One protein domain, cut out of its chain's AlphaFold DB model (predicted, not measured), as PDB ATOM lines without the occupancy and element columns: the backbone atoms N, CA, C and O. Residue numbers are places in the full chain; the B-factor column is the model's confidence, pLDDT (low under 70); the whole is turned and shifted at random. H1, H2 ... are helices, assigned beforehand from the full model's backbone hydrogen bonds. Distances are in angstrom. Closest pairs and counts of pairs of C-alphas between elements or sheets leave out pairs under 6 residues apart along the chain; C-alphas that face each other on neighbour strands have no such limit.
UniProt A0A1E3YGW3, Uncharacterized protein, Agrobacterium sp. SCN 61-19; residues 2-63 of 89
ATOM      1  N   GLN A   2       5.095  59.965 161.424       95.75
ATOM      2  CA  GLN A   2       5.775  59.333 160.286       95.75
ATOM      3  C   GLN A   2       4.884  59.217 159.036       95.75
ATOM      4  O   GLN A   2       5.298  59.650 157.966       95.75
ATOM      5  N   ASP A   3       3.650  58.722 159.169       96.62
ATOM      6  CA  ASP A   3       2.738  58.610 158.019       96.62
ATOM      7  C   ASP A   3       2.342  59.968 157.438       96.62
ATOM      8  O   ASP A   3       2.283  60.122 156.225       96.62
ATOM      9  N   VAL A   4       2.161  60.985 158.288       94.81
ATOM     10  CA  VAL A   4       1.920  62.363 157.835       94.81
ATOM     11  C   VAL A   4       3.102  62.857 157.003       94.81
ATOM     12  O   VAL A   4       2.902  63.366 155.905       94.81
ATOM     13  N   CYS A   5       4.334  62.643 157.465       96.44
ATOM     14  CA  CYS A   5       5.529  62.984 156.700       96.44
ATOM     15  C   CYS A   5       5.604  62.219 155.379       96.44
ATOM     16  O   CYS A   5       5.905  62.831 154.363       96.44
ATOM     17  N   ARG A   6       5.278  60.921 155.350       97.38
ATOM     18  CA  ARG A   6       5.213  60.160 154.088       97.38
ATOM     19  C   ARG A   6       4.185  60.752 153.127       97.38
ATOM     20  O   ARG A   6       4.485  60.909 151.949       97.38
ATOM     21  N   THR A   7       3.012  61.143 153.622       97.25
ATOM     22  CA  THR A   7       2.000  61.833 152.813       97.25
ATOM     23  C   THR A   7       2.533  63.153 152.261       97.25
ATOM     24  O   THR A   7       2.353  63.421 151.078       97.25
ATOM     25  N   ILE A   8       3.239  63.956 153.067       94.94
ATOM     26  CA  ILE A   8       3.868  65.206 152.607       94.94
ATOM     27  C   ILE A   8       4.907  64.919 151.517       94.94
ATOM     28  O   ILE A   8       4.844  65.536 150.454       94.94
ATOM     29  N   LEU A   9       5.808  63.958 151.739       96.12
ATOM     30  CA  LEU A   9       6.840  63.561 150.774       96.12
ATOM     31  C   LEU A   9       6.235  63.114 149.434       96.12
ATOM     32  O   LEU A   9       6.758  63.464 148.380       96.12
ATOM     33  N   ASN A  10       5.098  62.414 149.471       96.00
ATOM     34  CA  ASN A  10       4.404  61.914 148.281       96.00
ATOM     35  C   ASN A  10       3.403  62.915 147.673       96.00
ATOM     36  O   ASN A  10       2.837  62.650 146.618       96.00
ATOM     37  N   SER A  11       3.161  64.061 148.316       94.94
ATOM     38  CA  SER A  11       2.123  65.016 147.896       94.94
ATOM     39  C   SER A  11       2.500  65.874 146.684       94.94
ATOM     40  O   SER A  11       1.656  66.609 146.174       94.94
ATOM     41  N   GLY A  12       3.775  65.876 146.283       90.50
ATOM     42  CA  GLY A  12       4.321  66.830 145.310       90.50
ATOM     43  C   GLY A  12       4.475  68.264 145.842       90.50
ATOM     44  O   GLY A  12       4.980  69.121 145.127       90.50
ATOM     45  N   LYS A  13       4.070  68.537 147.093       88.56
ATOM     46  CA  LYS A  13       4.222  69.846 147.757       88.56
ATOM     47  C   LYS A  13       5.477  69.949 148.623       88.56
ATOM     48  O   LYS A  13       5.767  71.016 149.153       88.56
ATOM     49  N   PHE A  14       6.202  68.847 148.795       93.19
ATOM     50  CA  PHE A  14       7.468  68.839 149.512       93.19
ATOM     51  C   PHE A  14       8.525  69.606 148.713       93.19
ATOM     52  O   PHE A  14       8.833  69.236 147.581       93.19
ATOM     53  N   LEU A  15       9.089  70.663 149.300       92.00
ATOM     54  CA  LEU A  15      10.012  71.567 148.602       92.00
ATOM     55  C   LEU A  15      11.445  71.020 148.513       92.00
ATOM     56  O   LEU A  15      12.303  71.615 147.860       92.00
ATOM     57  N   GLY A  16      11.685  69.855 149.116       92.44
ATOM     58  CA  GLY A  16      12.924  69.102 149.009       92.44
ATOM     59  C   GLY A  16      13.724  69.111 150.302       92.44
ATOM     60  O   GLY A  16      13.727  70.073 151.058       92.44
ATOM     61  N   ARG A  17      14.468  68.026 150.522       92.88
ATOM     62  CA  ARG A  17      15.279  67.775 151.722       92.88
ATOM     63  C   ARG A  17      16.171  68.961 152.124       92.88
ATOM     64  O   ARG A  17      16.254  69.312 153.291       92.88
ATOM     65  N   ASN A  18      16.784  69.609 151.138       90.38
ATOM     66  CA  ASN A  18      17.710  70.724 151.345       90.38
ATOM     67  C   ASN A  18      17.014  72.096 151.307       90.38
ATOM     68  O   ASN A  18      17.674  73.112 151.109       90.38
ATOM     69  N   TYR A  19      15.683  72.145 151.390       91.00
ATOM     70  CA  TYR A  19      14.942  73.400 151.307       91.00
ATOM     71  C   TYR A  19      15.000  74.196 152.608       91.00
ATOM     72  O   TYR A  19      15.132  75.415 152.553       91.00
ATOM     73  N   SER A  20      14.897  73.517 153.749       92.81
ATOM     74  CA  SER A  20      15.001  74.072 155.098       92.81
ATOM     75  C   SER A  20      15.371  72.953 156.079       92.81
ATOM     76  O   SER A  20      15.231  71.772 155.751       92.81
ATOM     77  N   TYR A  21      15.786  73.290 157.304       93.94
ATOM     78  CA  TYR A  21      16.006  72.261 158.331       93.94
ATOM     79  C   TYR A  21      14.710  71.518 158.703       93.94
ATOM     80  O   TYR A  21      14.754  70.369 159.146       93.94
ATOM     81  N   ALA A  22      13.547  72.141 158.489       95.44
ATOM     82  CA  ALA A  22      12.265  71.482 158.685       95.44
ATOM     83  C   ALA A  22      11.971  70.449 157.604       95.44
ATOM     84  O   ALA A  22      11.479  69.364 157.911       95.44
ATOM     85  N   ASP A  23      12.315  70.749 156.355       95.88
ATOM     86  CA  ASP A  23      12.176  69.804 155.251       95.88
ATOM     87  C   ASP A  23      13.135  68.612 155.410       95.88
ATOM     88  O   ASP A  23      12.748  67.473 155.132       95.88
ATOM     89  N   GLU A  24      14.335  68.838 155.955       95.88
ATOM     90  CA  GLU A  24      15.236  67.763 156.389       95.88
ATOM     91  C   GLU A  24      14.574  66.886 157.459       95.88
ATOM     92  O   GLU A  24      14.516  65.663 157.313       95.88
ATOM     93  N   ALA A  25      14.021  67.487 158.517       96.19
ATOM     94  CA  ALA A  25      13.355  66.744 159.583       96.19
ATOM     95  C   ALA A  25      12.154  65.937 159.059       96.19
ATOM     96  O   ALA A  25      12.027  64.753 159.372       96.19
ATOM     97  N   ILE A  26      11.308  66.529 158.207       96.56
ATOM     98  CA  ILE A  26      10.179  65.846 157.554       96.56
ATOM     99  C   ILE A  26      10.674  64.641 156.747       96.56
ATOM    100  O   ILE A  26      10.096  63.554 156.847       96.56
ATOM    101  N   TYR A  27      11.759  64.805 155.984       97.44
ATOM    102  CA  TYR A  27      12.369  63.720 155.224       97.44
ATOM    103  C   TYR A  27      12.835  62.584 156.141       97.44
ATOM    104  O   TYR A  27      12.460  61.428 155.925       97.44
ATOM    105  N   GLN A  28      13.595  62.894 157.191       97.62
ATOM    106  CA  GLN A  28      14.116  61.888 158.117       97.62
ATOM    107  C   GLN A  28      12.995  61.165 158.884       97.62
ATOM    108  O   GLN A  28      13.017  59.937 158.992       97.62
ATOM    109  N   ILE A  29      11.977  61.893 159.358       97.56
ATOM    110  CA  ILE A  29      10.818  61.324 160.064       97.56
ATOM    111  C   ILE A  29      10.001  60.423 159.130       97.56
ATOM    112  O   ILE A  29       9.649  59.307 159.512       97.56
ATOM    113  N   GLY A  30       9.737  60.847 157.889       97.19
ATOM    114  CA  GLY A  30       8.997  60.043 156.905       97.19
ATOM    115  C   GLY A  30       9.674  58.703 156.595       97.19
ATOM    116  O   GLY A  30       9.004  57.667 156.514       97.19
ATOM    117  N   HIS A  31      11.008  58.703 156.537       97.38
ATOM    118  CA  HIS A  31      11.829  57.503 156.342       97.38
ATOM    119  C   HIS A  31      12.078  56.701 157.630       97.38
ATOM    120  O   HIS A  31      12.771  55.688 157.584       97.38
ATOM    121  N   GLY A  32      11.524  57.117 158.775       96.81
ATOM    122  CA  GLY A  32      11.678  56.409 160.052       96.81
ATOM    123  C   GLY A  32      13.069  56.518 160.675       96.81
ATOM    124  O   GLY A  32      13.425  55.695 161.509       96.81
ATOM    125  N   ARG A  33      13.862  57.513 160.265       97.12
ATOM    126  CA  ARG A  33      15.222  57.762 160.771       97.12
ATOM    127  C   ARG A  33      15.239  58.689 161.986       97.12
ATOM    128  O   ARG A  33      16.200  58.679 162.742       97.12
ATOM    129  N   LEU A  34      14.171  59.468 162.176       95.25
ATOM    130  CA  LEU A  34      13.929  60.279 163.368       95.25
ATOM    131  C   LEU A  34      12.549  59.962 163.965       95.25
ATOM    132  O   LEU A  34      11.623  59.619 163.221       95.25
ATOM    133  N   PRO A  35      12.385  60.093 165.294       95.38
ATOM    134  CA  PRO A  35      11.087  59.947 165.936       95.38
ATOM    135  C   PRO A  35      10.129  61.057 165.489       95.38
ATOM    136  O   PRO A  35      10.540  62.151 165.116       95.38
ATOM    137  N   GLY A  36       8.823  60.806 165.594       95.00
ATOM    138  CA  GLY A  36       7.791  61.756 165.158       95.00
ATOM    139  C   GLY A  36       7.737  63.087 165.921       95.00
ATOM    140  O   GLY A  36       7.014  63.978 165.485       95.00
ATOM    141  N   GLY A  37       8.466  63.215 167.033       94.19
ATOM    142  CA  GLY A  37       8.605  64.426 167.845       94.19
ATOM    143  C   GLY A  37       7.334  64.926 168.539       94.19
ATOM    144  O   GLY A  37       6.302  64.257 168.559       94.19
ATOM    145  N   SER A  38       7.435  66.106 169.157       96.31
ATOM    146  CA  SER A  38       6.388  66.700 170.004       96.31
ATOM    147  C   SER A  38       5.566  67.768 169.263       96.31
ATOM    148  O   SER A  38       6.045  68.345 168.288       96.31
ATOM    149  N   PRO A  39       4.352  68.121 169.731       95.88
ATOM    150  CA  PRO A  39       3.570  69.214 169.139       95.88
ATOM    151  C   PRO A  39       4.308  70.559 169.086       95.88
ATOM    152  O   PRO A  39       4.088  71.344 168.167       95.88
ATOM    153  N   SER A  40       5.190  70.834 170.053       97.12
ATOM    154  CA  SER A  40       5.996  72.059 170.043       97.12
ATOM    155  C   SER A  40       7.030  72.050 168.922       97.12
ATOM    156  O   SER A  40       7.141  73.039 168.204       97.12
ATOM    157  N   MET A  41       7.701  70.910 168.715       96.44
ATOM    158  CA  MET A  41       8.606  70.707 167.582       96.44
ATOM    159  C   MET A  41       7.869  70.932 166.257       96.44
ATOM    160  O   MET A  41       8.370  71.621 165.384       96.44
ATOM    161  N   TRP A  42       6.637  70.436 166.102       96.06
ATOM    162  CA  TRP A  42       5.873  70.657 164.866       96.06
ATOM    163  C   TRP A  42       5.541  72.123 164.594       96.06
ATOM    164  O   TRP A  42       5.559  72.536 163.435       96.06
ATOM    165  N   ARG A  43       5.278  72.924 165.634       97.19
ATOM    166  CA  ARG A  43       5.106  74.375 165.473       97.19
ATOM    167  C   ARG A  43       6.395  75.035 164.993       97.19
ATOM    168  O   ARG A  43       6.343  75.849 164.077       97.19
ATOM    169  N   GLU A  44       7.529  74.653 165.569       97.06
ATOM    170  CA  GLU A  44       8.850  75.127 165.153       97.06
ATOM    171  C   GLU A  44       9.153  74.757 163.693       97.06
ATOM    172  O   GLU A  44       9.430  75.644 162.887       97.06
ATOM    173  N   LEU A  45       9.005  73.479 163.319       95.56
ATOM    174  CA  LEU A  45       9.253  73.016 161.949       95.56
ATOM    175  C   LEU A  45       8.347  73.731 160.935       95.56
ATOM    176  O   LEU A  45       8.804  74.135 159.867       95.56
ATOM    177  N   ASN A  46       7.074  73.943 161.278       94.50
ATOM    178  CA  ASN A  46       6.157  74.699 160.429       94.50
ATOM    179  C   ASN A  46       6.630  76.150 160.226       94.50
ATOM    180  O   ASN A  46       6.651  76.646 159.099       94.50
ATOM    181  N   MET A  47       7.050  76.821 161.302       97.38
ATOM    182  CA  MET A  47       7.573  78.189 161.227       97.38
ATOM    183  C   MET A  47       8.846  78.270 160.385       97.38
ATOM    184  O   MET A  47       8.970  79.159 159.545       97.38
ATOM    185  N   ALA A  48       9.770  77.331 160.560       96.12
ATOM    186  CA  ALA A  48      11.026  77.284 159.824       96.12
ATOM    187  C   ALA A  48      10.836  77.125 158.313       96.12
ATOM    188  O   ALA A  48      11.462  77.838 157.522       96.12
ATOM    189  N   HIS A  49       9.937  76.223 157.915       94.06
ATOM    190  CA  HIS A  49       9.573  76.026 156.518       94.06
ATOM    191  C   HIS A  49       8.998  77.319 155.915       94.06
ATOM    192  O   HIS A  49       9.475  77.797 154.884       94.06
ATOM    193  N   HIS A  50       8.024  77.937 156.591       95.56
ATOM    194  CA  HIS A  50       7.370  79.150 156.097       95.56
ATOM    195  C   HIS A  50       8.284  80.377 156.073       95.56
ATOM    196  O   HIS A  50       8.248  81.129 155.101       95.56
ATOM    197  N   MET A  51       9.132  80.574 157.083       96.44
ATOM    198  CA  MET A  51      10.113  81.663 157.074       96.44
ATOM    199  C   MET A  51      11.097  81.507 155.916       96.44
ATOM    200  O   MET A  51      11.349  82.470 155.192       96.44
ATOM    201  N   THR A  52      11.584  80.284 155.679       93.12
ATOM    202  CA  THR A  52      12.451  79.990 154.530       93.12
ATOM    203  C   THR A  52      11.752  80.312 153.209       93.12
ATOM    204  O   THR A  52      12.351  80.920 152.320       93.12
ATOM    205  N   TYR A  53      10.469  79.960 153.092       92.88
ATOM    206  CA  TYR A  53       9.658  80.302 151.929       92.88
ATOM    207  C   TYR A  53       9.541  81.808 151.720       92.88
ATOM    208  O   TYR A  53       9.867  82.290 150.635       92.88
ATOM    209  N   ILE A  54       9.147  82.559 152.748       94.62
ATOM    210  CA  ILE A  54       8.956  84.013 152.661       94.62
ATOM    211  C   ILE A  54      10.259  84.714 152.268       94.62
ATOM    212  O   ILE A  54      10.258  85.497 151.323       94.62
ATOM    213  N   VAL A  55      11.379  84.396 152.926       92.69
ATOM    214  CA  VAL A  55      12.688  85.000 152.614       92.69
ATOM    215  C   VAL A  55      13.074  84.752 151.157       92.69
ATOM    216  O   VAL A  55      13.521  85.668 150.468       92.69
ATOM    217  N   ARG A  56      12.842  83.538 150.644       89.69
ATOM    218  CA  ARG A  56      13.107  83.220 149.237       89.69
ATOM    219  C   ARG A  56      12.217  83.991 148.273       89.69
ATOM    220  O   ARG A  56      12.722  84.446 147.252       89.69
ATOM    221  N   GLN A  57      10.929  84.145 148.581       90.88
ATOM    222  CA  GLN A  57      10.023  84.943 147.752       90.88
ATOM    223  C   GLN A  57      10.450  86.417 147.723       90.88
ATOM    224  O   GLN A  57      10.494  87.011 146.650       90.88
ATOM    225  N   LEU A  58      10.830  86.983 148.872       91.75
ATOM    226  CA  LEU A  58      11.320  88.361 148.957       91.75
ATOM    227  C   LEU A  58      12.619  88.555 148.166       91.75
ATOM    228  O   LEU A  58      12.718  89.494 147.384       91.75
ATOM    229  N   GLY A  59      13.593  87.648 148.293       90.62
ATOM    230  CA  GLY A  59      14.816  87.737 147.490       90.62
ATOM    231  C   GLY A  59      14.550  87.600 145.991       90.62
ATOM    232  O   GLY A  59      15.099  88.358 145.199       90.62
ATOM    233  N   ALA A  60      13.639  86.708 145.590       89.25
ATOM    234  CA  ALA A  60      13.267  86.563 144.185       89.25
ATOM    235  C   ALA A  60      12.679  87.858 143.590       89.25
ATOM    236  O   ALA A  60      12.927  88.148 142.421       89.25
ATOM    237  N   GLN A  61      11.960  88.664 144.385       93.12
ATOM    238  CA  GLN A  61      11.439  89.968 143.949       93.12
ATOM    239  C   GLN A  61      12.542  90.993 143.653       93.12
ATOM    240  O   GLN A  61      12.333  91.879 142.828       93.12
ATOM    241  N   VAL A  62      13.712  90.864 144.283       93.50
ATOM    242  CA  VAL A  62      14.871  91.751 144.076       93.50
ATOM    243  C   VAL A  62      15.972  91.117 143.217       93.50
ATOM    244  O   VAL A  62      17.053  91.679 143.083       93.50
ATOM    245  N   GLY A  63      15.705  89.960 142.599       90.06
ATOM    246  CA  GLY A  63      16.655  89.260 141.726       90.06
ATOM    247  C   GLY A  63      17.696  88.402 142.454       90.06
ATOM    248  O   GLY A  63      18.579  87.838 141.804       90.06
TER     249      GLY A  63
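AT A GLANCE: This is residues 2 to 63 of the 89 residues of an uncharacterized protein of Agrobacterium sp. SCN 61-19 (UniProt A0A1E3YGW3). One long helix, H3, reaches out of a small helical body as an arm; in the body, H2 packs on residues 45 to 49 of H3, and H1 packs on H2. Residues 54 to 63 stick out. The printed part has 62 residues with three named helices, H1, H2, H3 in chain order: all helix. It is only just compact, close to loose, with a radius of gyration of the C-alphas of 12.4 A, spanning 39 by 24 by 15 A.

HOW THE PARTS SIT: Start at H3, residues 39 to 61: it touches H2, residues 21 to 30, with residues 45 to 49 alone, closest at the C-alphas of Leu 45 and Ala 22, 4.7 A. They run opposite ways at a steep tilt of 50 degrees. H1, residues 2 to 10, touches H2, closest at the C-alphas of Cys 5 and Gly 30, 4.6 A. Their tilt of 69 degrees is steep, but only just, and they run opposite ways. H1 and H3 are apart. In H1, H2 and H3 every O i to N i+4 pair is within hydrogen-bond range.

IN THESE COORDINATES: Find C-alpha 39 at (3.570, 69.214, 169.139); H3 runs 33.6 A to C-alpha 61 at (11.439, 89.968, 143.949). H2 measures 14.2 A; H1, 12.4 A, begins at C-alpha 2, (5.775, 59.333, 160.286).

THE WHOLE: The C-alphas farthest apart, of Gly 32 and Val 62, are 38.9 A apart. The links H1 to H2 and H2 to H3 are short, the printed part has no cut, and no printed residue is under pLDDT 70.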